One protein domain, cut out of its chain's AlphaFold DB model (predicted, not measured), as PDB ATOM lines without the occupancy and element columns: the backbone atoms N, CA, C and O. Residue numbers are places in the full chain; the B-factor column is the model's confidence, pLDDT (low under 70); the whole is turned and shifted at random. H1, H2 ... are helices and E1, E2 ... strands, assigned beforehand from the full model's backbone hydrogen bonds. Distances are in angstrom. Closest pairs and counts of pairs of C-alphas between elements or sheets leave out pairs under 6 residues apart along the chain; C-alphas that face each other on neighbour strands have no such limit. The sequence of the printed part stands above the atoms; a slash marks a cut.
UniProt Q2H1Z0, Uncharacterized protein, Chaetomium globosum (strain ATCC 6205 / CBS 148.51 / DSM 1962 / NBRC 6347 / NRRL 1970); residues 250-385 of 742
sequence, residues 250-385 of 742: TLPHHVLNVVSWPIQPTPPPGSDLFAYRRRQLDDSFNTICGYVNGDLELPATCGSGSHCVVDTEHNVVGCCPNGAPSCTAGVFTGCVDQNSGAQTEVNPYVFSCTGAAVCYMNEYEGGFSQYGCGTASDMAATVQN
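This is residues 250 to 385 of the 742 residues of an uncharacterized protein of Chaetomium globosum (strain ATCC 6205 / CBS 148.51 / DSM 1962 / NBRC 6347 / NRRL 1970) (UniProt Q2H1Z0). A five-stranded sheet, E3, E2, E10, E8 and E9, curled like part of a barrel and strongly twisted, faces a smaller sheet of E1, E4 and E5 in a sandwich with crossed strands. The short pair E6 and E7 packs on the hairpin E8 and E9, and residues 268 to 275 and 277 to 282, most of H1 among them, stick out at the other end. The printed part has 136 residues, with 60 in named elements, under half, ordered E1 H1 H2 E2 E3 E4 E5 E6 E7 E8 E9 E10. The large sheet, in the order E3, E2, E10, E8, E9, is mixed, the sheet E1, E4, E5 is antiparallel and the pair E6, E7 is parallel; the class is mixed, helices and strands. The whole is compact, with a radius of gyration of the C-alphas of 16.1 A and spans of 54 by 36 by 25 A.

In the large sheet, E3 is residues 299 to 301, E2 288 to 292, E10 382 to 384, E8 358 to 364 over 19.5 A and E9 368 to 374 over 19.4 A. C-alpha 358 is at (176.584, 180.096, 176.874) and C-alpha 384 at (172.772, 172.357, 155.597). The second sheet has E1, residues 258 to 260, E4, 306 to 311 over 15.2 A, and E5, 316 to 321 over 16.0 A. E6 is residues 334 to 336 and E7 350 to 352. H1, residues 273 to 281, is 12.3 A long and begins at C-alpha 273, (191.805, 167.593, 137.637); H2 is residues 283 to 287.

The hairpin E8 and E9 is antiparallel, with N 360 and O 372 at 3.0 A. E10 is parallel to E8, with N 383 and O 363 at 2.8 A, and antiparallel to E2, with N 291 and O 384 at 2.9 A. The hairpin E2 and E3 has N 289 and O 300 at 2.8 A. The parts of the sandwich's two sheets that face each other are 9.6 A centre to centre, the strands of the one sheet at 84 degrees to those of the other; the closest C-alphas of E5 and E9, those of Val 316 and Ser 369, are 4.8 A apart. In the hairpin E4 and E5, N 309 and O 318 are 3.0 A apart; E1 is antiparallel to E4, with N 259 and O 310 at 2.9 A. In the parallel pair E6 and E7, N 336 and O 351 are 2.8 A apart, and the closest C-alphas of E6 and E8, Cys 335 and Cys 359, are 5.9 A apart. H2 stands at the level of the sheet E1, E4, E5, at a height of 2.6 A, and only grazes the large sheet with residues 285 to 287. H1 is on neither of these sheets. O i to N i+4 pairs are within hydrogen-bond range in 4 of 5 cases in H1 and 0 of 1 in H2, where 1 of 2 O i to N i+3 pairs is.

The C-alphas farthest apart, those of Gly 270 and Ala 342, are 54.5 A apart. The printed part has no cut; the long links are E1 to H1, E5 to E6 and E6 to E7. Mean pLDDT of the printed part is 87.9, with residues 267, 271, 273 to 285 and 377 to 378 under 70.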
ATOM      1  N   THR A 250     197.927 170.754 180.988       86.62
ATOM      2  CA  THR A 250     197.785 171.067 179.556       86.62
ATOM      3  C   THR A 250     197.820 169.768 178.769       86.62
ATOM      4  O   THR A 250     198.806 169.032 178.857       86.62
ATOM      5  N   LEU A 251     196.771 169.490 177.994       86.75
ATOM      6  CA  LEU A 251     196.729 168.286 177.168       86.75
ATOM      7  C   LEU A 251     197.771 168.351 176.034       86.75
ATOM      8  O   LEU A 251     197.926 169.399 175.392       86.75
ATOM      9  N   PRO A 252     198.478 167.241 175.738       87.56
ATOM     10  CA  PRO A 252     199.287 167.133 174.532       87.56
ATOM     11  C   PRO A 252     198.434 167.396 173.290       87.56
ATOM     12  O   PRO A 252     197.308 166.910 173.182       87.56
ATOM     13  N   HIS A 253     198.974 168.151 172.337       87.44
ATOM     14  CA  HIS A 253     198.293 168.361 171.064       87.44
ATOM     15  C   HIS A 253     198.374 167.071 170.236       87.44
ATOM     16  O   HIS A 253     199.472 166.582 169.960       87.44
ATOM     17  N   HIS A 254     197.224 166.535 169.828       87.69
ATOM     18  CA  HIS A 254     197.130 165.508 168.798       87.69
ATOM     19  C   HIS A 254     196.960 166.152 167.410       87.69
ATOM     20  O   HIS A 254     196.551 167.310 167.273       87.69
ATOM     21  N   VAL A 255     197.294 165.399 166.364       89.00
ATOM     22  CA  VAL A 255     197.033 165.801 164.978       89.00
ATOM     23  C   VAL A 255     195.621 165.336 164.633       89.00
ATOM     24  O   VAL A 255     195.382 164.135 164.609       89.00
ATOM     25  N   LEU A 256     194.691 166.268 164.411       91.12
ATOM     26  CA  LEU A 256     193.317 165.939 164.015       91.12
ATOM     27  C   LEU A 256     193.293 165.381 162.579       91.12
ATOM     28  O   LEU A 256     194.123 165.774 161.750       91.12
ATOM     29  N   ASN A 257     192.312 164.536 162.247       93.06
ATOM     30  CA  ASN A 257     192.164 163.978 160.899       93.06
ATOM     31  C   ASN A 257     191.309 164.893 160.000       93.06
ATOM     32  O   ASN A 257     190.133 164.629 159.715       93.06
ATOM     33  N   VAL A 258     191.923 166.011 159.605       92.12
ATOM     34  CA  VAL A 258     191.257 167.146 158.956       92.12
ATOM     35  C   VAL A 258     191.150 166.985 157.438       92.12
ATOM     36  O   VAL A 258     192.161 166.823 156.752       92.12
ATOM     37  N   VAL A 259     189.942 167.149 156.895       93.12
ATOM     38  CA  VAL A 259     189.694 167.283 155.446       93.12
ATOM     39  C   VAL A 259     188.862 168.534 155.139       93.12
ATOM     40  O   VAL A 259     188.187 169.077 156.010       93.12
ATOM     41  N   SER A 260     188.911 169.024 153.898       89.06
ATOM     42  CA  SER A 260     188.142 170.206 153.477       89.06
ATOM     43  C   SER A 260     186.630 169.959 153.531       89.06
ATOM     44  O   SER A 260     186.159 168.901 153.104       89.06
ATOM     45  N   TRP A 261     185.873 170.953 154.000       88.38
ATOM     46  CA  TRP A 261     184.412 170.910 154.105       88.38
ATOM     47  C   TRP A 261     183.747 171.876 153.098       88.38
ATOM     48  O   TRP A 261     184.309 172.944 152.851       88.38
ATOM     49  N   PRO A 262     182.571 171.553 152.516       86.00
ATOM     50  CA  PRO A 262     181.853 170.276 152.602       86.00
ATOM     51  C   PRO A 262     182.621 169.129 151.931       86.00
ATOM     52  O   PRO A 262     183.354 169.349 150.964       86.00
ATOM     53  N   ILE A 263     182.437 167.900 152.430       81.88
ATOM     54  CA  ILE A 263     183.084 166.698 151.873       81.88
ATOM     55  C   ILE A 263     182.650 166.543 150.411       81.88
ATOM     56  O   ILE A 263     181.513 166.174 150.110       81.88
ATOM     57  N   GLN A 264     183.560 166.846 149.485       78.56
ATOM     58  CA  GLN A 264     183.241 166.825 148.061       78.56
ATOM     59  C   GLN A 264     183.053 165.371 147.595       78.56
ATOM     60  O   GLN A 264     183.923 164.538 147.861       78.56
ATOM     61  N   PRO A 265     181.955 165.039 146.881       73.81
ATOM     62  CA  PRO A 265     181.744 163.693 146.365       73.81
ATOM     63  C   PRO A 265     182.932 163.242 145.516       73.81
ATOM     64  O   PRO A 265     183.342 163.960 144.594       73.81
ATOM     65  N   THR A 266     183.469 162.056 145.825       75.25
ATOM     66  CA  THR A 266     184.654 161.501 145.164       75.25
ATOM     67  C   THR A 266     184.491 161.591 143.643       75.25
ATOM     68  O   THR A 266     183.512 161.052 143.113       75.25
ATOM     69  N   PRO A 267     185.390 162.295 142.926       69.50
ATOM     70  CA  PRO A 267     185.196 162.561 141.509       69.50
ATOM     71  C   PRO A 267     185.058 161.259 140.709       69.50
ATOM     72  O   PRO A 267     185.827 160.322 140.938       69.50
ATOM     73  N   PRO A 268     184.119 161.182 139.744       73.88
ATOM     74  CA  PRO A 268     184.025 160.020 138.875       73.88
ATOM     75  C   PRO A 268     185.343 159.862 138.097       73.88
ATOM     76  O   PRO A 268     185.875 160.859 137.591       73.88
ATOM     77  N   PRO A 269     185.889 158.637 137.984       71.06
ATOM     78  CA  PRO A 269     187.219 158.420 137.427       71.06
ATOM     79  C   PRO A 269     187.313 158.967 135.998       71.06
ATOM     80  O   PRO A 269     186.564 158.559 135.110       71.06
ATOM     81  N   GLY A 270     188.239 159.908 135.791       79.75
ATOM     82  CA  GLY A 270     188.447 160.601 134.516       79.75
ATOM     83  C   GLY A 270     187.862 162.016 134.412       79.75
ATOM     84  O   GLY A 270     187.988 162.624 133.351       79.75
ATOM     85  N   SER A 271     187.249 162.582 135.461       68.75
ATOM     86  CA  SER A 271     186.925 164.021 135.471       68.75
ATOM     87  C   SER A 271     188.188 164.886 135.572       68.75
ATOM     88  O   SER A 271     189.070 164.588 136.375       68.75
ATOM     89  N   ASP A 272     188.249 165.977 134.805       72.94
ATOM     90  CA  ASP A 272     189.418 166.861 134.704       72.94
ATOM     91  C   ASP A 272     189.892 167.429 136.061       72.94
ATOM     92  O   ASP A 272     189.184 168.186 136.732       72.94
ATOM     93  N   LEU A 273     191.137 167.109 136.427       67.69
ATOM     94  CA  LEU A 273     191.805 167.593 137.637       67.69
ATOM     95  C   LEU A 273     191.998 169.119 137.637       67.69
ATOM     96  O   LEU A 273     191.982 169.729 138.710       67.69
ATOM     97  N   PHE A 274     192.126 169.763 136.469       68.44
ATOM     98  CA  PHE A 274     192.189 171.225 136.395       68.44
ATOM     99  C   PHE A 274     190.852 171.873 136.757       68.44
ATOM    100  O   PHE A 274     190.857 172.929 137.387       68.44
ATOM    101  N   ALA A 275     189.715 171.251 136.433       63.69
ATOM    102  CA  ALA A 275     188.401 171.734 136.858       63.69
ATOM    103  C   ALA A 275     188.198 171.622 138.382       63.69
ATOM    104  O   ALA A 275     187.530 172.474 138.965       63.69
ATOM    105  N   TYR A 276     188.804 170.619 139.029       62.59
ATOM    106  CA  TYR A 276     188.832 170.496 140.492       62.59
ATOM    107  C   TYR A 276     189.736 171.566 141.125       62.59
ATOM    108  O   TYR A 276     189.272 172.365 141.939       62.59
ATOM    109  N   ARG A 277     190.996 171.678 140.673       61.09
ATOM    110  CA  ARG A 277     191.944 172.685 141.184       61.09
ATOM    111  C   ARG A 277     191.444 174.120 140.981       61.09
ATOM    112  O   ARG A 277     191.652 174.957 141.849       61.09
ATOM    113  N   ARG A 278     190.744 174.418 139.879       59.56
ATOM    114  CA  ARG A 278     190.188 175.761 139.631       59.56
ATOM    115  C   ARG A 278     189.044 176.124 140.590       59.56
ATOM    116  O   ARG A 278     188.879 177.297 140.872       59.56
ATOM    117  N   ARG A 279     188.316 175.141 141.141       58.53
ATOM    118  CA  ARG A 279     187.329 175.370 142.218       58.53
ATOM    119  C   ARG A 279     187.975 175.587 143.586       58.53
ATOM    120  O   ARG A 279     187.380 176.264 144.408       58.53
ATOM    121  N   GLN A 280     189.161 175.023 143.821       58.53
ATOM    122  CA  GLN A 280     189.949 175.296 145.030       58.53
ATOM    123  C   GLN A 280     190.684 176.645 144.961       58.53
ATOM    124  O   GLN A 280     190.928 177.242 145.998       58.53
ATOM    125  N   LEU A 281     191.041 177.118 143.758       58.09
ATOM    126  CA  LEU A 281     191.770 178.378 143.551       58.09
ATOM    127  C   LEU A 281     190.910 179.642 143.690       58.09
ATOM    128  O   LEU A 281     191.463 180.696 143.991       58.09
ATOM    129  N   ASP A 282     189.588 179.549 143.526       63.62
ATOM    130  CA  ASP A 282     188.663 180.593 143.984       63.62
ATOM    131  C   ASP A 282     188.507 180.486 145.519       63.62
ATOM    132  O   ASP A 282     187.444 180.132 146.036       63.62
ATOM    133  N   ASP A 283     189.601 180.761 146.239       58.34
ATOM    134  CA  ASP A 283     189.783 180.546 147.690       58.34
ATOM    135  C   ASP A 283     188.685 181.233 148.539       58.34
ATOM    136  O   ASP A 283     188.327 180.778 149.625       58.34
ATOM    137  N   SER A 284     188.057 182.269 147.971       62.81
ATOM    138  CA  SER A 284     186.846 182.942 148.450       62.81
ATOM    139  C   SER A 284     185.705 181.993 148.843       62.81
ATOM    140  O   SER A 284     185.024 182.244 149.836       62.81
ATOM    141  N   PHE A 285     185.453 180.922 148.077       63.50
ATOM    142  CA  PHE A 285     184.263 180.078 148.276       63.50
ATOM    143  C   PHE A 285     184.408 179.053 149.404       63.50
ATOM    144  O   PHE A 285     183.392 178.599 149.926       63.50
ATOM    145  N   ASN A 286     185.634 178.726 149.826       74.81
ATOM    146  CA  ASN A 286     185.871 177.792 150.935       74.81
ATOM    147  C   ASN A 286     185.607 178.431 152.316       74.81
ATOM    148  O   ASN A 286     185.839 177.794 153.340       74.81
ATOM    149  N   THR A 287     185.145 179.686 152.352       91.31
ATOM    150  CA  THR A 287     184.727 180.383 153.576       91.31
ATOM    151  C   THR A 287     183.319 179.998 154.035       91.31
ATOM    152  O   THR A 287     183.033 180.132 155.218       91.31
ATOM    153  N   ILE A 288     182.440 179.509 153.149       93.69
ATOM    154  CA  ILE A 288     181.056 179.131 153.495       93.69
ATOM    155  C   ILE A 288     181.007 177.645 153.859       93.69
ATOM    156  O   ILE A 288     181.191 176.786 152.997       93.69
ATOM    157  N   CYS A 289     180.718 177.334 155.124       95.12
ATOM    158  CA  CYS A 289     180.670 175.954 155.620       95.12
ATOM    159  C   CYS A 289     179.284 175.322 155.444       95.12
ATOM    160  O   CYS A 289     179.150 174.102 155.461       95.12
ATOM    161  N   GLY A 290     178.251 176.143 155.269       94.88
ATOM    162  CA  GLY A 290     176.879 175.717 155.025       94.88
ATOM    163  C   GLY A 290     175.903 176.868 155.239       94.88
ATOM    164  O   GLY A 290     176.308 178.028 155.301       94.88
ATOM    165  N   TYR A 291     174.623 176.538 155.363       94.94
ATOM    166  CA  TYR A 291     173.524 177.496 155.488       94.94
ATOM    167  C   TYR A 291     172.675 177.171 156.718       94.94
ATOM    168  O   TYR A 291     172.205 176.036 156.869       94.94
ATOM    169  N   VAL A 292     172.495 178.146 157.611       94.12
ATOM    170  CA  VAL A 292     171.786 177.978 158.887       94.12
ATOM    171  C   VAL A 292     170.303 177.732 158.612       94.12
ATOM    172  O   VAL A 292     169.638 178.508 157.935       94.12
ATOM    173  N   ASN A 293     169.804 176.591 159.082       93.31
ATOM    174  CA  ASN A 293     168.508 175.990 158.755       93.31
ATOM    175  C   ASN A 293     168.224 175.867 157.242       93.31
ATOM    176  O   ASN A 293     167.080 175.687 156.828       93.31
ATOM    177  N   GLY A 294     169.277 175.919 156.420       92.38
ATOM    178  CA  GLY A 294     169.184 175.951 154.965       92.38
ATOM    179  C   GLY A 294     168.871 177.322 154.362       92.38
ATOM    180  O   GLY A 294     168.575 177.360 153.174       92.38
ATOM    181  N   ASP A 295     168.919 178.425 155.108       92.94
ATOM    182  CA  ASP A 295     168.636 179.755 154.555       92.94
ATOM    183  C   ASP A 295     169.850 180.347 153.811       92.94
ATOM    184  O   ASP A 295     170.960 180.373 154.343       92.94
ATOM    185  N   LEU A 296     169.638 180.850 152.588       90.69
ATOM    186  CA  LEU A 296     170.664 181.537 151.790       90.69
ATOM    187  C   LEU A 296     171.165 182.822 152.456       90.69
ATOM    188  O   LEU A 296     172.323 183.188 152.249       90.69
ATOM    189  N   GLU A 297     170.307 183.502 153.217       93.25
ATOM    190  CA  GLU A 297     170.626 184.783 153.858       93.25
ATOM    191  C   GLU A 297     171.425 184.600 155.161       93.25
ATOM    192  O   GLU A 297     172.022 185.554 155.656       93.25
ATOM    193  N   LEU A 298     171.522 183.362 155.674       93.25
ATOM    194  CA  LEU A 298     172.255 183.008 156.895       93.25
ATOM    195  C   LEU A 298     173.382 181.984 156.619       93.25
ATOM    196  O   LEU A 298     173.324 180.840 157.090       93.25
ATOM    197  N   PRO A 299     174.434 182.342 155.856       94.56
ATOM    198  CA  PRO A 299     175.569 181.458 155.616       94.56
ATOM    199  C   PRO A 299     176.423 181.291 156.885       94.56
ATOM    200  O   PRO A 299     176.850 182.262 157.510       94.56
ATOM    201  N   ALA A 300     176.738 180.048 157.246       94.31
ATOM    202  CA  ALA A 300     177.673 179.732 158.323       94.31
ATOM    203  C   ALA A 300     179.115 179.877 157.802       94.31
ATOM    204  O   ALA A 300     179.641 178.959 157.171       94.31
ATOM    205  N   THR A 301     179.741 181.043 158.008       94.81
ATOM    206  CA  THR A 301     181.035 181.380 157.383       94.81
ATOM    207  C   THR A 301     182.226 181.414 158.337       94.81
ATOM    208  O   THR A 301     182.180 182.068 159.381       94.81
ATOM    209  N   CYS A 302     183.339 180.822 157.908       95.12
ATOM    210  CA  CYS A 302     184.656 181.072 158.480       95.12
ATOM    211  C   CYS A 302     185.137 182.509 158.236       95.12
ATOM    212  O   CYS A 302     184.790 183.149 157.242       95.12
ATOM    213  N   GLY A 303     185.975 183.011 159.146       92.31
ATOM    214  CA  GLY A 303     186.574 184.341 159.039       92.31
ATOM    215  C   GLY A 303     187.525 184.467 157.843       92.31
ATOM    216  O   GLY A 303     188.131 183.490 157.399       92.31
ATOM    217  N   SER A 304     187.697 185.689 157.333       91.56
ATOM    218  CA  SER A 304     188.573 185.977 156.190       91.56
ATOM    219  C   SER A 304     190.005 185.470 156.413       91.56
ATOM    220  O   SER A 304     190.628 185.806 157.422       91.56
ATOM    221  N   GLY A 305     190.538 184.700 155.461       91.38
ATOM    222  CA  GLY A 305     191.842 184.037 155.594       91.38
ATOM    223  C   GLY A 305     191.794 182.691 156.328       91.38
ATOM    224  O   GLY A 305     192.847 182.160 156.679       91.38
ATOM    225  N   SER A 306     190.602 182.131 156.552       94.31
ATOM    226  CA  SER A 306     190.404 180.751 156.996       94.31
ATOM    227  C   SER A 306     189.348 180.039 156.149       94.31
ATOM    228  O   SER A 306     188.445 180.678 155.606       94.31
ATOM    229  N   HIS A 307     189.467 178.718 156.038       94.25
ATOM    230  CA  HIS A 307     188.581 177.863 155.254       94.25
ATOM    231  C   HIS A 307     187.894 176.813 156.126       94.25
ATOM    232  O   HIS A 307     188.405 176.411 157.176       94.25
ATOM    233  N   CYS A 308     186.739 176.355 155.657       95.69
ATOM    234  CA  CYS A 308     185.945 175.321 156.296       95.69
ATOM    235  C   CYS A 308     186.637 173.962 156.214       95.69
ATOM    236  O   CYS A 308     187.009 173.479 155.137       95.69
ATOM    237  N   VAL A 309     186.761 173.317 157.367       95.50
ATOM    238  CA  VAL A 309     187.320 171.976 157.494       95.50
ATOM    239  C   VAL A 309     186.461 171.116 158.402       95.50
ATOM    240  O   VAL A 309     185.737 171.629 159.253       95.50
ATOM    241  N   VAL A 310     186.572 169.803 158.244       95.44
ATOM    242  CA  VAL A 310     185.956 168.822 159.130       95.44
ATOM    243  C   VAL A 310     187.020 167.884 159.687       95.44
ATOM    244  O   VAL A 310     187.853 167.366 158.939       95.44
ATOM    245  N   ASP A 311     186.996 167.666 160.997       96.31
ATOM    246  CA  ASP A 311     187.663 166.532 161.624       96.31
ATOM    247  C   ASP A 311     186.746 165.311 161.517       96.31
ATOM    248  O   ASP A 311     185.632 165.283 162.052       96.31
ATOM    249  N   THR A 312     187.226 164.311 160.783       94.62
ATOM    250  CA  THR A 312     186.489 163.078 160.483       94.62
ATOM    251  C   THR A 312     186.552 162.039 161.601       94.62
ATOM    252  O   THR A 312     185.773 161.089 161.573       94.62
ATOM    253  N   GLU A 313     187.433 162.208 162.591       94.94
ATOM    254  CA  GLU A 313     187.521 161.311 163.749       94.94
ATOM    255  C   GLU A 313     186.488 161.690 164.822       94.94
ATOM    256  O   GLU A 313     185.778 160.831 165.345       94.94
ATOM    257  N   HIS A 314     186.330 162.993 165.077       95.56
ATOM    258  CA  HIS A 314     185.387 163.524 166.068       95.56
ATOM    259  C   HIS A 314     184.033 163.968 165.484       95.56
ATOM    260  O   HIS A 314     183.109 164.248 166.243       95.56
ATOM    261  N   ASN A 315     183.890 164.006 164.154       96.81
ATOM    262  CA  ASN A 315     182.727 164.536 163.425       96.81
ATOM    263  C   ASN A 315     182.447 166.020 163.744       96.81
ATOM    264  O   ASN A 315     181.345 166.395 164.149       96.81
ATOM    265  N   VAL A 316     183.456 166.879 163.560       96.75
ATOM    266  CA  VAL A 316     183.408 168.305 163.935       96.75
ATOM    267  C   VAL A 316     183.781 169.212 162.765       96.75
ATOM    268  O   VAL A 316     184.858 169.055 162.200       96.75
ATOM    269  N   VAL A 317     182.943 170.202 162.443       96.75
ATOM    270  CA  VAL A 317     183.231 171.259 161.458       96.75
ATOM    271  C   VAL A 317     183.824 172.485 162.155       96.75
ATOM    272  O   VAL A 317     183.251 173.015 163.107       96.75
ATOM    273  N   GLY A 318     184.946 172.989 161.647       96.00
ATOM    274  CA  GLY A 318     185.637 174.165 162.174       96.00
ATOM    275  C   GLY A 318     186.311 175.007 161.091       96.00
ATOM    276  O   GLY A 318     186.175 174.735 159.897       96.00
ATOM    277  N   CYS A 319     187.058 176.025 161.516       96.19
ATOM    278  CA  CYS A 319     187.879 176.848 160.626       96.19
ATOM    279  C   CYS A 319     189.351 176.455 160.702       96.19
ATOM    280  O   CYS A 319     189.888 176.221 161.784       96.19
ATOM    281  N   CYS A 320     190.024 176.466 159.557       95.69
ATOM    282  CA  CYS A 320     191.471 176.328 159.466       95.69
ATOM    283  C   CYS A 320     192.083 177.576 158.814       95.69
ATOM    284  O   CYS A 320     191.672 177.926 157.707       95.69
ATOM    285  N   PRO A 321     193.052 178.266 159.444       94.88
ATOM    286  CA  PRO A 321     193.745 179.385 158.808       94.88
ATOM    287  C   PRO A 321     194.465 178.948 157.522       94.88
ATOM    288  O   PRO A 321     195.146 177.918 157.498       94.88
ATOM    289  N   ASN A 322     194.335 179.724 156.445       92.00
ATOM    290  CA  ASN A 322     194.895 179.363 155.141       92.00
ATOM    291  C   ASN A 322     196.431 179.319 155.220       92.00
ATOM    292  O   ASN A 322     197.076 180.258 155.683       92.00
ATOM    293  N   GLY A 323     197.021 178.203 154.781       88.56
ATOM    294  CA  GLY A 323     198.466 177.962 154.862       88.56
ATOM    295  C   GLY A 323     198.985 177.488 156.229       88.56
ATOM    296  O   GLY A 323     200.194 177.291 156.364       88.56
ATOM    297  N   ALA A 324     198.126 177.264 157.232       91.06
ATOM    298  CA  ALA A 324     198.547 176.616 158.475       91.06
ATOM    299  C   ALA A 324     198.930 175.136 158.229       91.06
ATOM    300  O   ALA A 324     198.216 174.437 157.512       91.06
ATOM    301  N   PRO A 325     200.008 174.615 158.852       87.81
ATOM    302  CA  PRO A 325     200.402 173.208 158.714       87.81
ATOM    303  C   PRO A 325     199.505 172.243 159.510       87.81
ATOM    304  O   PRO A 325     199.589 171.033 159.324       87.81
ATOM    305  N   SER A 326     198.676 172.761 160.420       89.75
ATOM    306  CA  SER A 326     197.732 171.991 161.230       89.75
ATOM    307  C   SER A 326     196.567 172.875 161.670       89.75
ATOM    308  O   SER A 326     196.792 173.956 162.216       89.75
ATOM    309  N   CYS A 327     195.330 172.402 161.520       91.44
ATOM    310  CA  CYS A 327     194.117 173.142 161.887       91.44
ATOM    311  C   CYS A 327     193.789 173.048 163.393       91.44
ATOM    312  O   CYS A 327     192.639 172.890 163.788       91.44
ATOM    313  N   THR A 328     194.813 173.128 164.245       86.62
ATOM    314  CA  THR A 328     194.709 173.040 165.713       86.62
ATOM    315  C   THR A 328     194.096 174.282 166.363       86.62
ATOM    316  O   THR A 328     193.736 174.236 167.533       86.62
ATOM    317  N   ALA A 329     193.960 175.386 165.625       85.19
ATOM    318  CA  ALA A 329     193.282 176.598 166.069       85.19
ATOM    319  C   ALA A 329     192.043 176.854 165.197       85.19
ATOM    320  O   ALA A 329     192.165 177.438 164.121       85.19
ATOM    321  N   GLY A 330     190.868 176.427 165.675       87.06
ATOM    322  CA  GLY A 330     189.572 176.667 165.019       87.06
ATOM    323  C   GLY A 330     188.683 175.432 164.819       87.06
ATOM    324  O   GLY A 330     187.538 175.588 164.398       87.06
ATOM    325  N   VAL A 331     189.163 174.230 165.158       95.31
ATOM    326  CA  VAL A 331     188.359 173.000 165.262       95.31
ATOM    327  C   VAL A 331     188.273 172.604 166.737       95.31
ATOM    328  O   VAL A 331     189.299 172.349 167.366       95.31
ATOM    329  N   PHE A 332     187.060 172.576 167.294       95.81
ATOM    330  CA  PHE A 332     186.823 172.353 168.724       95.81
ATOM    331  C   PHE A 332     185.863 171.181 168.937       95.81
ATOM    332  O   PHE A 332     184.747 171.204 168.431       95.81
ATOM    333  N   THR A 333     186.288 170.165 169.689       95.69
ATOM    334  CA  THR A 333     185.530 168.933 169.969       95.69
ATOM    335  C   THR A 333     184.642 169.026 171.212       95.69
ATOM    336  O   THR A 333     183.850 168.122 171.476       95.69
ATOM    337  N   GLY A 334     184.725 170.133 171.950       95.56
ATOM    338  CA  GLY A 334     183.823 170.469 173.048       95.56
ATOM    339  C   GLY A 334     183.743 171.976 173.278       95.56
ATOM    340  O   GLY A 334     184.467 172.756 172.655       95.56
ATOM    341  N   CYS A 335     182.886 172.386 174.209       96.12
ATOM    342  CA  CYS A 335     182.730 173.777 174.622       96.12
ATOM    343  C   CYS A 335     182.524 173.873 176.134       96.12
ATOM    344  O   CYS A 335     181.902 172.990 176.724       96.12
ATOM    345  N   VAL A 336     183.045 174.939 176.744       95.81
ATOM    346  CA  VAL A 336     182.859 175.264 178.164       95.81
ATOM    347  C   VAL A 336     182.533 176.743 178.356       95.81
ATOM    348  O   VAL A 336     183.116 177.624 177.728       95.81
ATOM    349  N   ASP A 337     181.594 177.011 179.252       95.19
ATOM    350  CA  ASP A 337     181.054 178.331 179.566       95.19
ATOM    351  C   ASP A 337     180.990 178.577 181.087       95.19
ATOM    352  O   ASP A 337     181.498 177.790 181.889       95.19
ATOM    353  N   GLN A 338     180.340 179.668 181.506       93.50
ATOM    354  CA  GLN A 338     180.160 179.992 182.926       93.50
ATOM    355  C   GLN A 338     179.361 178.922 183.708       93.50
ATOM    356  O   GLN A 338     179.515 178.820 184.927       93.50
ATOM    357  N   ASN A 339     178.541 178.112 183.031       92.75
ATOM    358  CA  ASN A 339     177.725 177.056 183.641       92.75
ATOM    359  C   ASN A 339     178.478 175.716 183.731       92.75
ATOM    360  O   ASN A 339     178.142 174.872 184.559       92.75
ATOM    361  N   SER A 340     179.518 175.538 182.913       92.62
ATOM    362  CA  SER A 340     180.306 174.304 182.758       92.62
ATOM    363  C   SER A 340     181.270 174.006 183.919       92.62
ATOM    364  O   SER A 340     181.990 173.008 183.893       92.62
ATOM    365  N   GLY A 341     181.295 174.857 184.948       92.38
ATOM    366  CA  GLY A 341     182.169 174.719 186.112       92.38
ATOM    367  C   GLY A 341     183.615 175.167 185.867       92.38
ATOM    368  O   GLY A 341     184.016 175.540 184.762       92.38
ATOM    369  N   ALA A 342     184.412 175.165 186.938       88.94
ATOM    370  CA  ALA A 342     185.808 175.586 186.887       88.94
ATOM    371  C   ALA A 342     186.664 174.566 186.118       88.94
ATOM    372  O   ALA A 342     186.761 173.406 186.513       88.94
ATOM    373  N   GLN A 343     187.313 175.018 185.044       89.25
ATOM    374  CA  GLN A 343     188.183 174.180 184.220       89.25
ATOM    375  C   GLN A 343     189.533 173.946 184.908       89.25
ATOM    376  O   GLN A 343     190.271 174.893 185.183       89.25
ATOM    377  N   THR A 344     189.857 172.681 185.172       89.50
ATOM    378  CA  THR A 344     191.139 172.237 185.758       89.50
ATOM    379  C   THR A 344     192.177 171.833 184.704       89.50
ATOM    380  O   THR A 344     193.341 171.598 185.039       89.50
ATOM    381  N   GLU A 345     191.785 171.796 183.429       92.56
ATOM    382  CA  GLU A 345     192.595 171.336 182.302       92.56
ATOM    383  C   GLU A 345     192.522 172.336 181.133       92.56
ATOM    384  O   GLU A 345     191.443 172.763 180.725       92.56
ATOM    385  N   VAL A 346     193.676 172.724 180.584       90.06
ATOM    386  CA  VAL A 346     193.782 173.510 179.349       90.06
ATOM    387  C   VAL A 346     193.770 172.540 178.173       90.06
ATOM    388  O   VAL A 346     194.808 172.017 177.755       90.06
ATOM    389  N   ASN A 347     192.575 172.302 177.642       92.56
ATOM    390  CA  ASN A 347     192.368 171.525 176.430       92.56
ATOM    391  C   ASN A 347     192.256 172.474 175.214       92.56
ATOM    392  O   ASN A 347     191.292 173.237 175.145       92.56
ATOM    393  N   PRO A 348     193.194 172.453 174.243       91.12
ATOM    394  CA  PRO A 348     193.141 173.347 173.078       91.12
ATOM    395  C   PRO A 348     191.961 173.049 172.134       91.12
ATOM    396  O   PRO A 348     191.589 173.911 171.344       91.12
ATOM    397  N   TYR A 349     191.348 171.865 172.243       94.06
ATOM    398  CA  TYR A 349     190.180 171.446 171.462       94.06
ATOM    399  C   TYR A 349     188.849 171.818 172.132       94.06
ATOM    400  O   TYR A 349     187.791 171.479 171.609       94.06
ATOM    401  N   VAL A 350     188.865 172.514 173.273       95.12
ATOM    402  CA  VAL A 350     187.653 172.942 173.984       95.12
ATOM    403  C   VAL A 350     187.457 174.447 173.832       95.12
ATOM    404  O   VAL A 350     188.248 175.256 174.324       95.12
ATOM    405  N   PHE A 351     186.377 174.839 173.156       94.12
ATOM    406  CA  PHE A 351     186.043 176.244 172.950       94.12
ATOM    407  C   PHE A 351     185.576 176.877 174.266       94.12
ATOM    408  O   PHE A 351     184.634 176.400 174.889       94.12
ATOM    409  N   SER A 352     186.247 177.936 174.719       95.12
ATOM    410  CA  SER A 352     185.950 178.578 176.007       95.12
ATOM    411  C   SER A 352     185.162 179.873 175.812       95.12
ATOM    412  O   SER A 352     185.716 180.881 175.360       95.12
ATOM    413  N   CYS A 353     183.883 179.868 176.182       95.12
ATOM    414  CA  CYS A 353     183.043 181.061 176.167       95.12
ATOM    415  C   CYS A 353     183.451 182.052 177.265       95.12
ATOM    416  O   CYS A 353     183.951 181.681 178.326       95.12
ATOM    417  N   THR A 354     183.245 183.347 177.005       94.12
ATOM    418  CA  THR A 354     183.649 184.424 177.921       94.12
ATOM    419  C   THR A 354     182.483 185.346 178.265       94.12
ATOM    420  O   THR A 354     181.572 185.560 177.467       94.12
ATOM    421  N   GLY A 355     182.505 185.900 179.481       92.25
ATOM    422  CA  GLY A 355     181.382 186.673 180.011       92.25
ATOM    423  C   GLY A 355     180.158 185.790 180.256       92.25
ATOM    424  O   GLY A 355     180.296 184.673 180.737       92.25
ATOM    425  N   ALA A 356     178.974 186.302 179.915       92.38
ATOM    426  CA  ALA A 356     177.697 185.596 180.054       92.38
ATOM    427  C   ALA A 356     177.299 184.796 178.793       92.38
ATOM    428  O   ALA A 356     176.123 184.484 178.615       92.38
ATOM    429  N   ALA A 357     178.248 184.515 177.892       94.06
ATOM    430  CA  ALA A 357     177.989 183.679 176.725       94.06
ATOM    431  C   ALA A 357     177.931 182.196 177.129       94.06
ATOM    432  O   ALA A 357     178.820 181.701 177.822       94.06
ATOM    433  N   VAL A 358     176.884 181.517 176.672       94.50
ATOM    434  CA  VAL A 358     176.584 180.096 176.874       94.50
ATOM    435  C   VAL A 358     177.076 179.307 175.660       94.50
ATOM    436  O   VAL A 358     177.048 179.812 174.531       94.50
ATOM    437  N   CYS A 359     177.519 178.074 175.886       95.62
ATOM    438  CA  CYS A 359     177.869 177.150 174.812       95.62
ATOM    439  C   CYS A 359     176.626 176.681 174.046       95.62
ATOM    440  O   CYS A 359     175.669 176.192 174.646       95.62
ATOM    441  N   TYR A 360     176.678 176.745 172.718       94.94
ATOM    442  CA  TYR A 360     175.729 176.058 171.839       94.94
ATOM    443  C   TYR A 360     176.472 175.142 170.860       94.94
ATOM    444  O   TYR A 360     177.678 175.284 170.639       94.94
ATOM    445  N   MET A 361     175.736 174.199 170.275       95.06
ATOM    446  CA  MET A 361     176.231 173.276 169.259       95.06
ATOM    447  C   MET A 361     175.321 173.348 168.033       95.06
ATOM    448  O   MET A 361     174.115 173.151 168.149       95.06
ATOM    449  N   ASN A 362     175.897 173.631 166.869       95.69
ATOM    450  CA  ASN A 362     175.227 173.532 165.578       95.69
ATOM    451  C   ASN A 362     175.372 172.108 165.028       95.69
ATOM    452  O   ASN A 362     176.462 171.533 165.088       95.69
ATOM    453  N   GLU A 363     174.299 171.564 164.456       96.94
ATOM    454  CA  GLU A 363     174.278 170.224 163.852       96.94
ATOM    455  C   GLU A 363     174.338 170.326 162.324       96.94
ATOM    456  O   GLU A 363     173.403 170.789 161.669       96.94
ATOM    457  N   TYR A 364     175.452 169.892 161.743       96.12
ATOM    458  CA  TYR A 364     175.692 169.894 160.306       96.12
ATOM    459  C   TYR A 364     175.137 168.626 159.640       96.12
ATOM    460  O   TYR A 364     175.218 167.511 160.170       96.12
ATOM    461  N   GLU A 365     174.614 168.789 158.425       92.50
ATOM    462  CA  GLU A 365     174.117 167.689 157.597       92.50
ATOM    463  C   GLU A 365     175.169 166.573 157.437       92.50
ATOM    464  O   GLU A 365     176.311 166.814 157.041       92.50
ATOM    465  N   GLY A 366     174.765 165.337 157.747       92.31
ATOM    466  CA  GLY A 366     175.650 164.169 157.824       92.31
ATOM    467  C   GLY A 366     175.992 163.720 159.249       92.31
ATOM    468  O   GLY A 366     176.596 162.662 159.399       92.31
ATOM    469  N   GLY A 367     175.567 164.460 160.281       95.12
ATOM    470  CA  GLY A 367     175.834 164.122 161.687       95.12
ATOM    471  C   GLY A 367     177.136 164.717 162.226       95.12
ATOM    472  O   GLY A 367     177.690 164.209 163.197       95.12
ATOM    473  N   PHE A 368     177.626 165.780 161.587       96.81
ATOM    474  CA  PHE A 368     178.765 166.555 162.064       96.81
ATOM    475  C   PHE A 368     178.285 167.666 163.007       96.81
ATOM    476  O   PHE A 368     177.121 168.057 162.978       96.81
ATOM    477  N   SER A 369     179.168 168.187 163.851       97.00
ATOM    478  CA  SER A 369     178.829 169.175 164.884       97.00
ATOM    479  C   SER A 369     179.780 170.370 164.873       97.00
ATOM    480  O   SER A 369     180.870 170.303 164.312       97.00
ATOM    481  N   GLN A 370     179.383 171.483 165.481       96.00
ATOM    482  CA  GLN A 370     180.237 172.658 165.641       96.00
ATOM    483  C   GLN A 370     179.850 173.427 166.893       96.00
ATOM    484  O   GLN A 370     178.684 173.767 167.068       96.00
ATOM    485  N   TYR A 371     180.825 173.756 167.732       95.56
ATOM    486  CA  TYR A 371     180.580 174.545 168.933       95.56
ATOM    487  C   TYR A 371     180.734 176.048 168.693       95.56
ATOM    488  O   TYR A 371     181.622 176.492 167.963       95.56
ATOM    489  N   GLY A 372     179.890 176.827 169.366       93.50
ATOM    490  CA  GLY A 372     179.929 178.285 169.376       93.50
ATOM    491  C   GLY A 372     179.513 178.862 170.730       93.50
ATOM    492  O   GLY A 372     179.082 178.144 171.631       93.50
ATOM    493  N   CYS A 373     179.661 180.180 170.870       94.50
ATOM    494  CA  CYS A 373     179.331 180.923 172.088       94.50
ATOM    495  C   CYS A 373     178.277 181.982 171.780       94.50
ATOM    496  O   CYS A 373     178.471 182.799 170.880       94.50
ATOM    497  N   GLY A 374     177.172 181.973 172.523       93.00
ATOM    498  CA  GLY A 374     175.994 182.795 172.238       93.00
ATOM    499  C   GLY A 374     175.274 183.267 173.494       93.00
ATOM    500  O   GLY A 374     175.624 182.890 174.606       93.00
ATOM    501  N   THR A 375     174.263 184.118 173.341       89.81
ATOM    502  CA  THR A 375     173.499 184.681 174.473       89.81
ATOM    503  C   THR A 375     172.272 183.857 174.872       89.81
ATOM    504  O   THR A 375     171.612 184.202 175.851       89.81
ATOM    505  N   ALA A 376     171.965 182.771 174.154       75.50
ATOM    506  CA  ALA A 376     170.849 181.871 174.442       75.50
ATOM    507  C   ALA A 376     171.177 180.416 174.062       75.50
ATOM    508  O   ALA A 376     171.929 180.168 173.120       75.50
ATOM    509  N   SER A 377     170.543 179.464 174.754       62.97
ATOM    510  CA  SER A 377     170.510 178.032 174.399       62.97
ATOM    511  C   SER A 377     169.946 177.773 173.001       62.97
ATOM    512  O   SER A 377     170.306 176.803 172.339       62.97
ATOM    513  N   ASP A 378     169.072 178.667 172.550       67.44
ATOM    514  CA  ASP A 378     168.220 178.496 171.375       67.44
ATOM    515  C   ASP A 378     168.969 178.826 170.064       67.44
ATOM    516  O   ASP A 378     168.380 178.840 168.988       67.44
ATOM    517  N   MET A 379     170.280 179.092 170.156       78.88
ATOM    518  CA  MET A 379     171.194 179.307 169.026       78.88
ATOM    519  C   MET A 379     171.731 178.003 168.411       78.88
ATOM    520  O   MET A 379     172.405 178.060 167.388       78.88
ATOM    521  N   ALA A 380     171.430 176.841 169.003       87.56
ATOM    522  CA  ALA A 380     171.717 175.538 168.409       87.56
ATOM    523  C   ALA A 380     170.866 175.329 167.141       87.56
ATOM    524  O   ALA A 380     169.675 175.023 167.225       87.56
ATOM    525  N   ALA A 381     171.471 175.514 165.967       93.44
ATOM    526  CA  ALA A 381     170.786 175.438 164.681       93.44
ATOM    527  C   ALA A 381     171.287 174.274 163.818       93.44
ATOM    528  O   ALA A 381     172.434 173.830 163.927       93.44
ATOM    529  N   THR A 382     170.436 173.802 162.905       95.06
ATOM    530  CA  THR A 382     170.883 172.873 161.858       95.06
ATOM    531  C   THR A 382     171.655 173.643 160.788       95.06
ATOM    532  O   THR A 382     171.298 174.777 160.478       95.06
ATOM    533  N   VAL A 383     172.699 173.064 160.199       95.50
ATOM    534  CA  VAL A 383     173.466 173.691 159.111       95.50
ATOM    535  C   VAL A 383     173.511 172.748 157.912       95.50
ATOM    536  O   VAL A 383     174.050 171.644 157.977       95.50
ATOM    537  N   GLN A 384     172.904 173.172 156.806       94.44
ATOM    538  CA  GLN A 384     172.772 172.357 155.597       94.44
ATOM    539  C   GLN A 384     173.921 172.638 154.623       94.44
ATOM    540  O   GLN A 384     174.337 173.790 154.462       94.44
ATOM    541  N   ASN A 385     174.397 171.609 153.917       89.50
ATOM    542  CA  ASN A 385     175.496 171.747 152.947       89.50
ATOM    543  C   ASN A 385     175.053 172.391 151.621       89.50
ATOM    544  O   ASN A 385     175.853 172.623 150.712       89.50
TER     545      ASN A 385